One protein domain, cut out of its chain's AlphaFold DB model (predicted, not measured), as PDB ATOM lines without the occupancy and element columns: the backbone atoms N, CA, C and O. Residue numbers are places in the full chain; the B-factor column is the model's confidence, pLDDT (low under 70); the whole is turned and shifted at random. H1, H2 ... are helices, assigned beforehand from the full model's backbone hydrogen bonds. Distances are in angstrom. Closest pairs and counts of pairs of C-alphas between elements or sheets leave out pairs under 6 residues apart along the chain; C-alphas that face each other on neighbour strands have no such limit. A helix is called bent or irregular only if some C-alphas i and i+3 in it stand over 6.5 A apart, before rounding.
ATOM      1  N   PRO A  22      98.527  98.862 126.207       91.00
ATOM      2  CA  PRO A  22      99.831  98.294 125.847       91.00
ATOM      3  C   PRO A  22     100.981  98.887 126.666       91.00
ATOM      4  O   PRO A  22     101.841  98.157 127.146       91.00
ATOM      5  N   LEU A  23     100.954 100.201 126.904       91.50
ATOM      6  CA  LEU A  23     101.973 100.863 127.713       91.50
ATOM      7  C   LEU A  23     101.909 100.413 129.179       91.50
ATOM      8  O   LEU A  23     102.927 100.098 129.785       91.50
ATOM      9  N   GLN A  24     100.702 100.331 129.740       93.62
ATOM     10  CA  GLN A  24     100.501  99.836 131.102       93.62
ATOM     11  C   GLN A  24     100.943  98.378 131.247       93.62
ATOM     12  O   GLN A  24     101.473  98.004 132.286       93.62
ATOM     13  N   GLN A  25     100.733  97.549 130.220       92.62
ATOM     14  CA  GLN A  25     101.231  96.179 130.213       92.62
ATOM     15  C   GLN A  25     102.753  96.134 130.312       92.62
ATOM     16  O   GLN A  25     103.270  95.377 131.128       92.62
ATOM     17  N   GLU A  26     103.435  96.923 129.484       91.69
ATOM     18  CA  GLU A  26     104.894  96.990 129.446       91.69
ATOM     19  C   GLU A  26     105.451  97.448 130.802       91.69
ATOM     20  O   GLU A  26     106.196  96.701 131.433       91.69
ATOM     21  N   ILE A  27     104.995  98.598 131.314       94.06
ATOM     22  CA  ILE A  27     105.487  99.176 132.577       94.06
ATOM     23  C   ILE A  27     105.223  98.247 133.768       94.06
ATOM     24  O   ILE A  27     106.123  97.986 134.561       94.06
ATOM     25  N   LEU A  28     104.007  97.701 133.901       95.56
ATOM     26  CA  LEU A  28     103.659  96.828 135.033       95.56
ATOM     27  C   LEU A  28     104.348  95.452 134.978       95.56
ATOM     28  O   LEU A  28     104.225  94.674 135.923       95.56
ATOM     29  N   SER A  29     105.052  95.132 133.889       93.88
ATOM     30  CA  SER A  29     105.877  93.925 133.776       93.88
ATOM     31  C   SER A  29     107.344  94.136 134.121       93.88
ATOM     32  O   SER A  29     108.081  93.151 134.237       93.88
ATOM     33  N   TRP A  30     107.776  95.381 134.311       93.19
ATOM     34  CA  TRP A  30     109.154  95.667 134.682       93.19
ATOM     35  C   TRP A  30     109.505  95.093 136.052       93.19
ATOM     36  O   TRP A  30     108.654  94.878 136.921       93.19
ATOM     37  N   ASP A  31     110.785  94.774 136.204       92.56
ATOM     38  CA  ASP A  31     111.388  94.465 137.492       92.56
ATOM     39  C   ASP A  31     111.966  95.762 138.053       92.56
ATOM     40  O   ASP A  31     112.794  96.396 137.397       92.56
ATOM     41  N   PHE A  32     111.499  96.180 139.229       91.38
ATOM     42  CA  PHE A  32     111.899  97.460 139.814       91.38
ATOM     43  C   PHE A  32     113.391  97.491 140.175       91.38
ATOM     44  O   PHE A  32     114.012  98.550 140.144       91.38
ATOM     45  N   PHE A  33     113.976  96.335 140.498       89.38
ATOM     46  CA  PHE A  33     115.359  96.258 140.965       89.38
ATOM     47  C   PHE A  33     116.370  96.033 139.844       89.38
ATOM     48  O   PHE A  33     117.569  96.175 140.085       89.38
ATOM     49  N   LYS A  34     115.909  95.720 138.626       85.62
ATOM     50  CA  LYS A  34     116.787  95.543 137.468       85.62
ATOM     51  C   LYS A  34     117.151  96.868 136.820       85.62
ATOM     52  O   LYS A  34     116.282  97.622 136.374       85.62
ATOM     53  N   ASP A  35     118.453  97.075 136.656       66.25
ATOM     54  CA  ASP A  35     119.016  98.287 136.075       66.25
ATOM     55  C   ASP A  35     118.448  98.605 134.685       66.25
ATOM     56  O   ASP A  35     118.098  97.734 133.878       66.25
ATOM     57  N   VAL A  36     118.402  99.903 134.370       61.69
ATOM     58  CA  VAL A  36     117.964 100.432 133.067       61.69
ATOM     59  C   VAL A  36     118.747  99.806 131.904       61.69
ATOM     60  O   VAL A  36     118.200  99.620 130.820       61.69
ATOM     61  N   ASN A  37     120.004  99.426 132.149       54.47
ATOM     62  CA  ASN A  37     120.910  98.870 131.148       54.47
ATOM     63  C   ASN A  37     120.780  97.350 130.934       54.47
ATOM     64  O   ASN A  37     121.368  96.848 129.979       54.47
ATOM     65  N   ASP A  38     120.024  96.638 131.777       54.81
ATOM     66  CA  ASP A  38     119.993  95.164 131.816       54.81
ATOM     67  C   ASP A  38     118.806  94.530 131.054       54.81
ATOM     68  O   ASP A  38     118.783  93.319 130.825       54.81
ATOM     69  N   ASP A  39     117.822  95.329 130.620       52.56
ATOM     70  CA  ASP A  39     116.605  94.844 129.947       52.56
ATOM     71  C   ASP A  39     116.564  95.138 128.436       52.56
ATOM     72  O   ASP A  39     117.236  96.056 127.958       52.56
ATOM     73  N   ARG A  40     115.740  94.335 127.724       49.66
ATOM     74  CA  ARG A  40     115.293  94.320 126.299       49.66
ATOM     75  C   ARG A  40     115.780  95.413 125.355       49.66
ATOM     76  O   ARG A  40     116.133  95.084 124.225       49.66
ATOM     77  N   THR A  41     115.828  96.661 125.804       50.34
ATOM     78  CA  THR A  41     116.478  97.780 125.126       50.34
ATOM     79  C   THR A  41     117.793  97.350 124.504       50.34
ATOM     80  O   THR A  41     117.935  97.532 123.315       50.34
ATOM     81  N   GLN A  42     118.718  96.688 125.205       45.53
ATOM     82  CA  GLN A  42     119.990  96.306 124.572       45.53
ATOM     83  C   GLN A  42     119.870  95.225 123.491       45.53
ATOM     84  O   GLN A  42     120.716  95.188 122.611       45.53
ATOM     85  N   GLY A  43     118.877  94.332 123.541       47.62
ATOM     86  CA  GLY A  43     118.692  93.259 122.554       47.62
ATOM     87  C   GLY A  43     117.967  93.727 121.290       47.62
ATOM     88  O   GLY A  43     118.339  93.342 120.184       47.62
ATOM     89  N   GLU A  44     116.960  94.585 121.452       50.97
ATOM     90  CA  GLU A  44     116.262  95.264 120.352       50.97
ATOM     91  C   GLU A  44     117.127  96.400 119.778       50.97
ATOM     92  O   GLU A  44     117.263  96.492 118.561       50.97
ATOM     93  N   LEU A  45     117.848  97.152 120.625       46.03
ATOM     94  CA  LEU A  45     118.934  98.042 120.198       46.03
ATOM     95  C   LEU A  45     120.060  97.252 119.545       46.03
ATOM     96  O   LEU A  45     120.556  97.719 118.545       46.03
ATOM     97  N   LYS A  46     120.440  96.047 119.995       44.38
ATOM     98  CA  LYS A  46     121.471  95.247 119.302       44.38
ATOM     99  C   LYS A  46     121.055  94.822 117.900       44.38
ATOM    100  O   LYS A  46     121.892  94.805 117.012       44.38
ATOM    101  N   LYS A  47     119.777  94.499 117.688       48.72
ATOM    102  CA  LYS A  47     119.246  94.226 116.342       48.72
ATOM    103  C   LYS A  47     119.179  95.488 115.478       48.72
ATOM    104  O   LYS A  47     119.314  95.387 114.267       48.72
ATOM    105  N   LEU A  48     119.020  96.661 116.092       45.22
ATOM    106  CA  LEU A  48     119.232  97.954 115.433       45.22
ATOM    107  C   LEU A  48     120.734  98.253 115.226       45.22
ATOM    108  O   LEU A  48     121.095  98.867 114.230       45.22
ATOM    109  N   HIS A  49     121.609  97.771 116.114       41.53
ATOM    110  CA  HIS A  49     123.062  97.939 116.085       41.53
ATOM    111  C   HIS A  49     123.754  96.971 115.124       41.53
ATOM    112  O   HIS A  49     124.919  97.166 114.855       41.53
ATOM    113  N   GLU A  50     123.102  95.972 114.524       44.94
ATOM    114  CA  GLU A  50     123.718  95.296 113.364       44.94
ATOM    115  C   GLU A  50     123.865  96.264 112.158       44.94
ATOM    116  O   GLU A  50     124.607  95.978 111.222       44.94
ATOM    117  N   ASN A  51     123.246  97.456 112.235       45.59
ATOM    118  CA  ASN A  51     123.527  98.644 111.419       45.59
ATOM    119  C   ASN A  51     124.304  99.693 112.257       45.59
ATOM    120  O   ASN A  51     123.806 100.769 112.583       45.59
ATOM    121  N   GLU A  52     125.514  99.312 112.663       39.59
ATOM    122  CA  GLU A  52     126.234  99.699 113.892       39.59
ATOM    123  C   GLU A  52     126.824 101.119 114.012       39.59
ATOM    124  O   GLU A  52     127.646 101.326 114.898       39.59
ATOM    125  N   ASP A  53     126.417 102.116 113.218       38.44
ATOM    126  CA  ASP A  53     127.088 103.436 113.255       38.44
ATOM    127  C   ASP A  53     126.253 104.629 113.761       38.44
ATOM    128  O   ASP A  53     126.835 105.685 113.986       38.44
ATOM    129  N   GLU A  54     124.936 104.522 114.010       40.94
ATOM    130  CA  GLU A  54     124.127 105.756 114.127       40.94
ATOM    131  C   GLU A  54     123.088 105.884 115.262       40.94
ATOM    132  O   GLU A  54     122.372 106.857 115.240       40.94
ATOM    133  N   LEU A  55     122.926 105.066 116.309       45.66
ATOM    134  CA  LEU A  55     121.852 105.368 117.308       45.66
ATOM    135  C   LEU A  55     122.311 105.494 118.766       45.66
ATOM    136  O   LEU A  55     121.733 104.938 119.697       45.66
ATOM    137  N   GLY A  56     123.310 106.362 118.964       46.09
ATOM    138  CA  GLY A  56     123.330 107.264 120.123       46.09
ATOM    139  C   GLY A  56     122.253 108.354 119.982       46.09
ATOM    140  O   GLY A  56     121.584 108.441 118.958       46.09
ATOM    141  N   PHE A  57     122.087 109.236 120.971       48.88
ATOM    142  CA  PHE A  57     121.159 110.390 120.930       48.88
ATOM    143  C   PHE A  57     121.337 111.339 119.710       48.88
ATOM    144  O   PHE A  57     120.610 112.321 119.582       48.88
ATOM    145  N   GLU A  58     122.298 111.061 118.830       51.97
ATOM    146  CA  GLU A  58     122.730 111.877 117.701       51.97
ATOM    147  C   GLU A  58     121.904 111.675 116.411       51.97
ATOM    148  O   GLU A  58     121.990 112.527 115.532       51.97
ATOM    149  N   HIS A  59     121.039 110.651 116.304       63.47
ATOM    150  CA  HIS A  59     120.271 110.384 115.066       63.47
ATOM    151  C   HIS A  59     118.763 110.228 115.271       63.47
ATOM    152  O   HIS A  59     118.136 109.304 114.759       63.47
ATOM    153  N   VAL A  60     118.131 111.163 115.983       79.44
ATOM    154  CA  VAL A  60     116.683 111.354 115.806       79.44
ATOM    155  C   VAL A  60     116.466 112.027 114.443       79.44
ATOM    156  O   VAL A  60     116.932 113.158 114.262       79.44
ATOM    157  N   PRO A  61     115.775 111.392 113.476       82.75
ATOM    158  CA  PRO A  61     115.556 111.989 112.164       82.75
ATOM    159  C   PRO A  61     114.823 113.333 112.262       82.75
ATOM    160  O   PRO A  61     113.878 113.501 113.034       82.75
ATOM    161  N   LEU A  62     115.213 114.304 111.429       84.62
ATOM    162  CA  LEU A  62     114.499 115.588 111.328       84.62
ATOM    163  C   LEU A  62     113.116 115.443 110.680       84.62
ATOM    164  O   LEU A  62     112.267 116.328 110.806       84.62
ATOM    165  N   ARG A  63     112.916 114.369 109.916       88.12
ATOM    166  CA  ARG A  63     111.683 114.045 109.204       88.12
ATOM    167  C   ARG A  63     111.489 112.540 109.238       88.12
ATOM    168  O   ARG A  63     112.464 111.811 109.128       88.12
ATOM    169  N   PHE A  64     110.232 112.136 109.328       90.44
ATOM    170  CA  PHE A  64     109.800 110.748 109.277       90.44
ATOM    171  C   PHE A  64     108.922 110.580 108.043       90.44
ATOM    172  O   PHE A  64     108.116 111.466 107.731       90.44
ATOM    173  N   GLU A  65     109.087 109.473 107.333       88.38
ATOM    174  CA  GLU A  65     108.284 109.129 106.164       88.38
ATOM    175  C   GLU A  65     106.840 108.818 106.564       88.38
ATOM    176  O   GLU A  65     105.901 109.121 105.824       88.38
ATOM    177  N   ASN A  66     106.648 108.232 107.748       91.06
ATOM    178  CA  ASN A  66     105.341 107.849 108.262       91.06
ATOM    179  C   ASN A  66     105.318 107.772 109.804       91.06
ATOM    180  O   ASN A  66     106.313 108.000 110.490       91.06
ATOM    181  N   PHE A  67     104.135 107.491 110.357       88.25
ATOM    182  CA  PHE A  67     103.927 107.391 111.804       88.25
ATOM    183  C   PHE A  67     104.602 106.162 112.434       88.25
ATOM    184  O   PHE A  67     105.009 106.233 113.591       88.25
ATOM    185  N   GLU A  68     104.710 105.052 111.703       89.00
ATOM    186  CA  GLU A  68     105.311 103.813 112.214       89.00
ATOM    187  C   GLU A  68     106.803 104.030 112.471       89.00
ATOM    188  O   GLU A  68     107.262 103.801 113.583       89.00
ATOM    189  N   GLU A  69     107.511 104.634 111.516       84.81
ATOM    190  CA  GLU A  69     108.919 105.016 111.663       84.81
ATOM    191  C   GLU A  69     109.139 105.980 112.841       84.81
ATOM    192  O   GLU A  69     110.061 105.807 113.638       84.81
ATOM    193  N   TYR A  70     108.262 106.980 113.000       89.62
ATOM    194  CA  TYR A  70     108.305 107.878 114.157       89.62
ATOM    195  C   TYR A  70     108.190 107.102 115.472       89.62
ATOM    196  O   TYR A  70     108.946 107.347 116.415       89.62
ATOM    197  N   ASN A  71     107.240 106.169 115.546       87.25
ATOM    198  CA  ASN A  71     107.004 105.384 116.746       87.25
ATOM    199  C   ASN A  71     108.162 104.416 117.029       87.25
ATOM    200  O   ASN A  71     108.560 104.295 118.184       87.25
ATOM    201  N   ASP A  72     108.742 103.794 116.007       84.12
ATOM    202  CA  ASP A  72     109.875 102.874 116.146       84.12
ATOM    203  C   ASP A  72     111.126 103.571 116.702       84.12
ATOM    204  O   ASP A  72     111.882 102.968 117.463       84.12
ATOM    205  N   VAL A  73     111.311 104.863 116.403       85.19
ATOM    206  CA  VAL A  73     112.397 105.675 116.975       85.19
ATOM    207  C   VAL A  73     112.049 106.190 118.374       85.19
ATOM    208  O   VAL A  73     112.844 106.050 119.306       85.19
ATOM    209  N   PHE A  74     110.878 106.806 118.559       87.81
ATOM    210  CA  PHE A  74     110.564 107.506 119.810       87.81
ATOM    211  C   PHE A  74     110.050 106.604 120.930       87.81
ATOM    212  O   PHE A  74     110.270 106.924 122.098       87.81
ATOM    213  N   TYR A  75     109.378 105.493 120.627       85.88
ATOM    214  CA  TYR A  75     108.811 104.624 121.659       85.88
ATOM    215  C   TYR A  75     109.891 103.982 122.549       85.88
ATOM    216  O   TYR A  75     109.773 104.085 123.773       85.88
ATOM    217  N   PRO A  76     110.995 103.421 122.011       84.81
ATOM    218  CA  PRO A  76     112.087 102.921 122.848       84.81
ATOM    219  C   PRO A  76     112.740 104.019 123.699       84.81
ATOM    220  O   PRO A  76     113.058 103.789 124.867       84.81
ATOM    221  N   LEU A  77     112.899 105.231 123.149       85.56
ATOM    222  CA  LEU A  77     113.440 106.383 123.881       85.56
ATOM    223  C   LEU A  77     112.519 106.799 125.034       85.56
ATOM    224  O   LEU A  77     112.988 107.047 126.143       85.56
ATOM    225  N   PHE A  78     111.210 106.817 124.790       89.50
ATOM    226  CA  PHE A  78     110.200 107.094 125.803       89.50
ATOM    227  C   PHE A  78     110.241 106.070 126.944       89.50
ATOM    228  O   PHE A  78     110.242 106.453 128.117       89.50
ATOM    229  N   LEU A  79     110.327 104.771 126.630       88.62
ATOM    230  CA  LEU A  79     110.441 103.726 127.651       88.62
ATOM    231  C   LEU A  79     111.743 103.852 128.451       88.62
ATOM    232  O   LEU A  79     111.722 103.716 129.673       88.62
ATOM    233  N   ARG A  80     112.861 104.173 127.789       85.00
ATOM    234  CA  ARG A  80     114.157 104.378 128.449       85.00
ATOM    235  C   ARG A  80     114.144 105.565 129.408       85.00
ATOM    236  O   ARG A  80     114.669 105.448 130.515       85.00
ATOM    237  N   GLU A  81     113.544 106.685 129.011       88.75
ATOM    238  CA  GLU A  81     113.377 107.843 129.894       88.75
ATOM    239  C   GLU A  81     112.460 107.494 131.073       88.75
ATOM    240  O   GLU A  81     112.799 107.766 132.220       88.75
ATOM    241  N   THR A  82     111.353 106.792 130.817       90.94
ATOM    242  CA  THR A  82     110.430 106.336 131.870       90.94
ATOM    243  C   THR A  82     111.141 105.432 132.884       90.94
ATOM    244  O   THR A  82     111.000 105.620 134.091       90.94
ATOM    245  N   LYS A  83     111.963 104.484 132.415       88.25
ATOM    246  CA  LYS A  83     112.744 103.599 133.290       88.25
ATOM    247  C   LYS A  83     113.837 104.366 134.048       88.25
ATOM    248  O   LYS A  83     114.053 104.100 135.224       88.25
ATOM    249  N   SER A  84     114.469 105.359 133.418       85.94
ATOM    250  CA  SER A  84     115.435 106.254 134.080       85.94
ATOM    251  C   SER A  84     114.791 107.093 135.186       85.94
ATOM    252  O   SER A  84     115.399 107.299 136.233       85.94
ATOM    253  N   GLN A  85     113.552 107.554 134.995       88.31
ATOM    254  CA  GLN A  85     112.811 108.267 136.038       88.31
ATOM    255  C   GLN A  85     112.464 107.356 137.218       88.31
ATOM    256  O   GLN A  85     112.602 107.785 138.361       88.31
ATOM    257  N   LEU A  86     112.092 106.099 136.959       88.44
ATOM    258  CA  LEU A  86     111.866 105.103 138.009       88.44
ATOM    259  C   LEU A  86     113.148 104.822 138.811       88.44
ATOM    260  O   LEU A  86     113.119 104.780 140.039       88.44
ATOM    261  N   ASP A  87     114.282 104.692 138.124       86.25
ATOM    262  CA  ASP A  87     115.579 104.479 138.764       86.25
ATOM    263  C   ASP A  87     116.035 105.705 139.575       86.25
ATOM    264  O   ASP A  87     116.550 105.578 140.688       86.25
ATOM    265  N   ARG A  88     115.766 106.921 139.085       85.38
ATOM    266  CA  ARG A  88     115.979 108.145 139.866       85.38
ATOM    267  C   ARG A  88     115.101 108.166 141.116       85.38
ATOM    268  O   ARG A  88     115.604 108.505 142.185       85.38
ATOM    269  N   ALA A  89     113.831 107.773 141.003       83.75
ATOM    270  CA  ALA A  89     112.922 107.709 142.142       83.75
ATOM    271  C   ALA A  89     113.430 106.740 143.220       83.75
ATOM    272  O   ALA A  89     113.499 107.110 144.393       83.75
ATOM    273  N   ARG A  90     113.928 105.565 142.808       84.19
ATOM    274  CA  ARG A  90     114.567 104.574 143.691       84.19
ATOM    275  C   ARG A  90     115.716 105.157 144.521       84.19
ATOM    276  O   ARG A  90     115.841 104.826 145.697       84.19
ATOM    277  N   HIS A  91     116.562 105.994 143.921       80.62
ATOM    278  CA  HIS A  91     117.802 106.461 144.554       80.62
ATOM    279  C   HIS A  91     117.701 107.841 145.216       80.62
ATOM    280  O   HIS A  91     118.462 108.130 146.140       80.62
ATOM    281  N   MET A  92     116.818 108.715 144.729       77.31
ATOM    282  CA  MET A  92     116.835 110.144 145.066       77.31
ATOM    283  C   MET A  92     115.498 110.691 145.570       77.31
ATOM    284  O   MET A  92     115.504 111.685 146.294       77.31
ATOM    285  N   GLU A  93     114.368 110.079 145.212       74.62
ATOM    286  CA  GLU A  93     113.028 110.634 145.460       74.62
ATOM    287  C   GLU A  93     112.166 109.652 146.270       74.62
ATOM    288  O   GLU A  93     111.030 109.362 145.913       74.62
ATOM    289  N   ARG A  94     112.711 109.127 147.378       75.44
ATOM    290  CA  ARG A  94     111.990 108.193 148.261       75.44
ATOM    291  C   ARG A  94     110.756 108.862 148.878       75.44
ATOM    292  O   ARG A  94     110.893 109.795 149.674       75.44
TER     293      ARG A  94
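What this domain is: This is residues 22 to 94 of the 206 residues of an uncharacterized protein of Perkinsus olseni (UniProt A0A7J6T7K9). One long helix, H3, makes the long axis of a loosely built, elongated shape, and two shorter helices, H1 and H2, are set at separate places alongside it, joined by long loops. The first loop, residues 28 to 40, runs from H1 toward the end of H3 at residue 92 and then folds back to H2; the second, residues 50 to 66, leads from H2 round to the start of H3, and residues 46 to 54, of which 46 to 49 belong to H2, stick out. The printed part has 73 residues with three named helices, in the order H1, H2, H3, and no named strand; the class is all helix, with 41 residues in named elements. It is only just loose, close to compact, with a radius of gyration of the C-alphas of 13.8 A, and spans 41 by 24 by 20 A.

Where its parts are: H3 holds residues 67 to 92 and measures 35.8 A from C-alpha 67 at (103.927, 107.391, 111.804) to C-alpha 92 at (116.835, 110.144, 145.066). H2 holds residues 41 to 49 and measures 11.2 A from first to last C-alpha. H1 holds residues 22 to 27 and measures 8.8 A, beginning with C-alpha 22 at (99.831, 98.294, 125.847).

How they stand to each other: H3 has a kink of 31 degrees near residue 74. It is neither bent nor irregular, but only just: C-alphas 73 and 76 are 6.5 A apart. H2 and H3 are close but not clearly touching, with 2 pairs of C-alphas within 8 A; the closest are those of Thr 41 and Pro 76, 7.1 A apart. Their lines stand at a steep tilt of 37 degrees, only just beyond shallow, and they run opposite ways. Their centres are 14.6 A apart. H1 and H3 are near each other, with 6 pairs of C-alphas within 10 A but no pair within 8 A. H1 and H2 are apart. In H1 and H2 every O i to N i+4 pair is within hydrogen-bond range; in H3 20 of 22 are.

The domain as a whole: The C-alphas farthest apart are those of Glu 65 and Arg 94, at 42.3 A. The printed part has no cut. The link from H1 to H2, 13 residues, and the link from H2 to H3, 17 residues, are both long. Residues 46 to 54 stand free; the body without them spans 41 by 26 by 22 A. The mean pLDDT of the printed part is 74.2, and residues 35 to 59 are under 70. H2 has a mean pLDDT of 47, against 92 for H1 and 86 for H3.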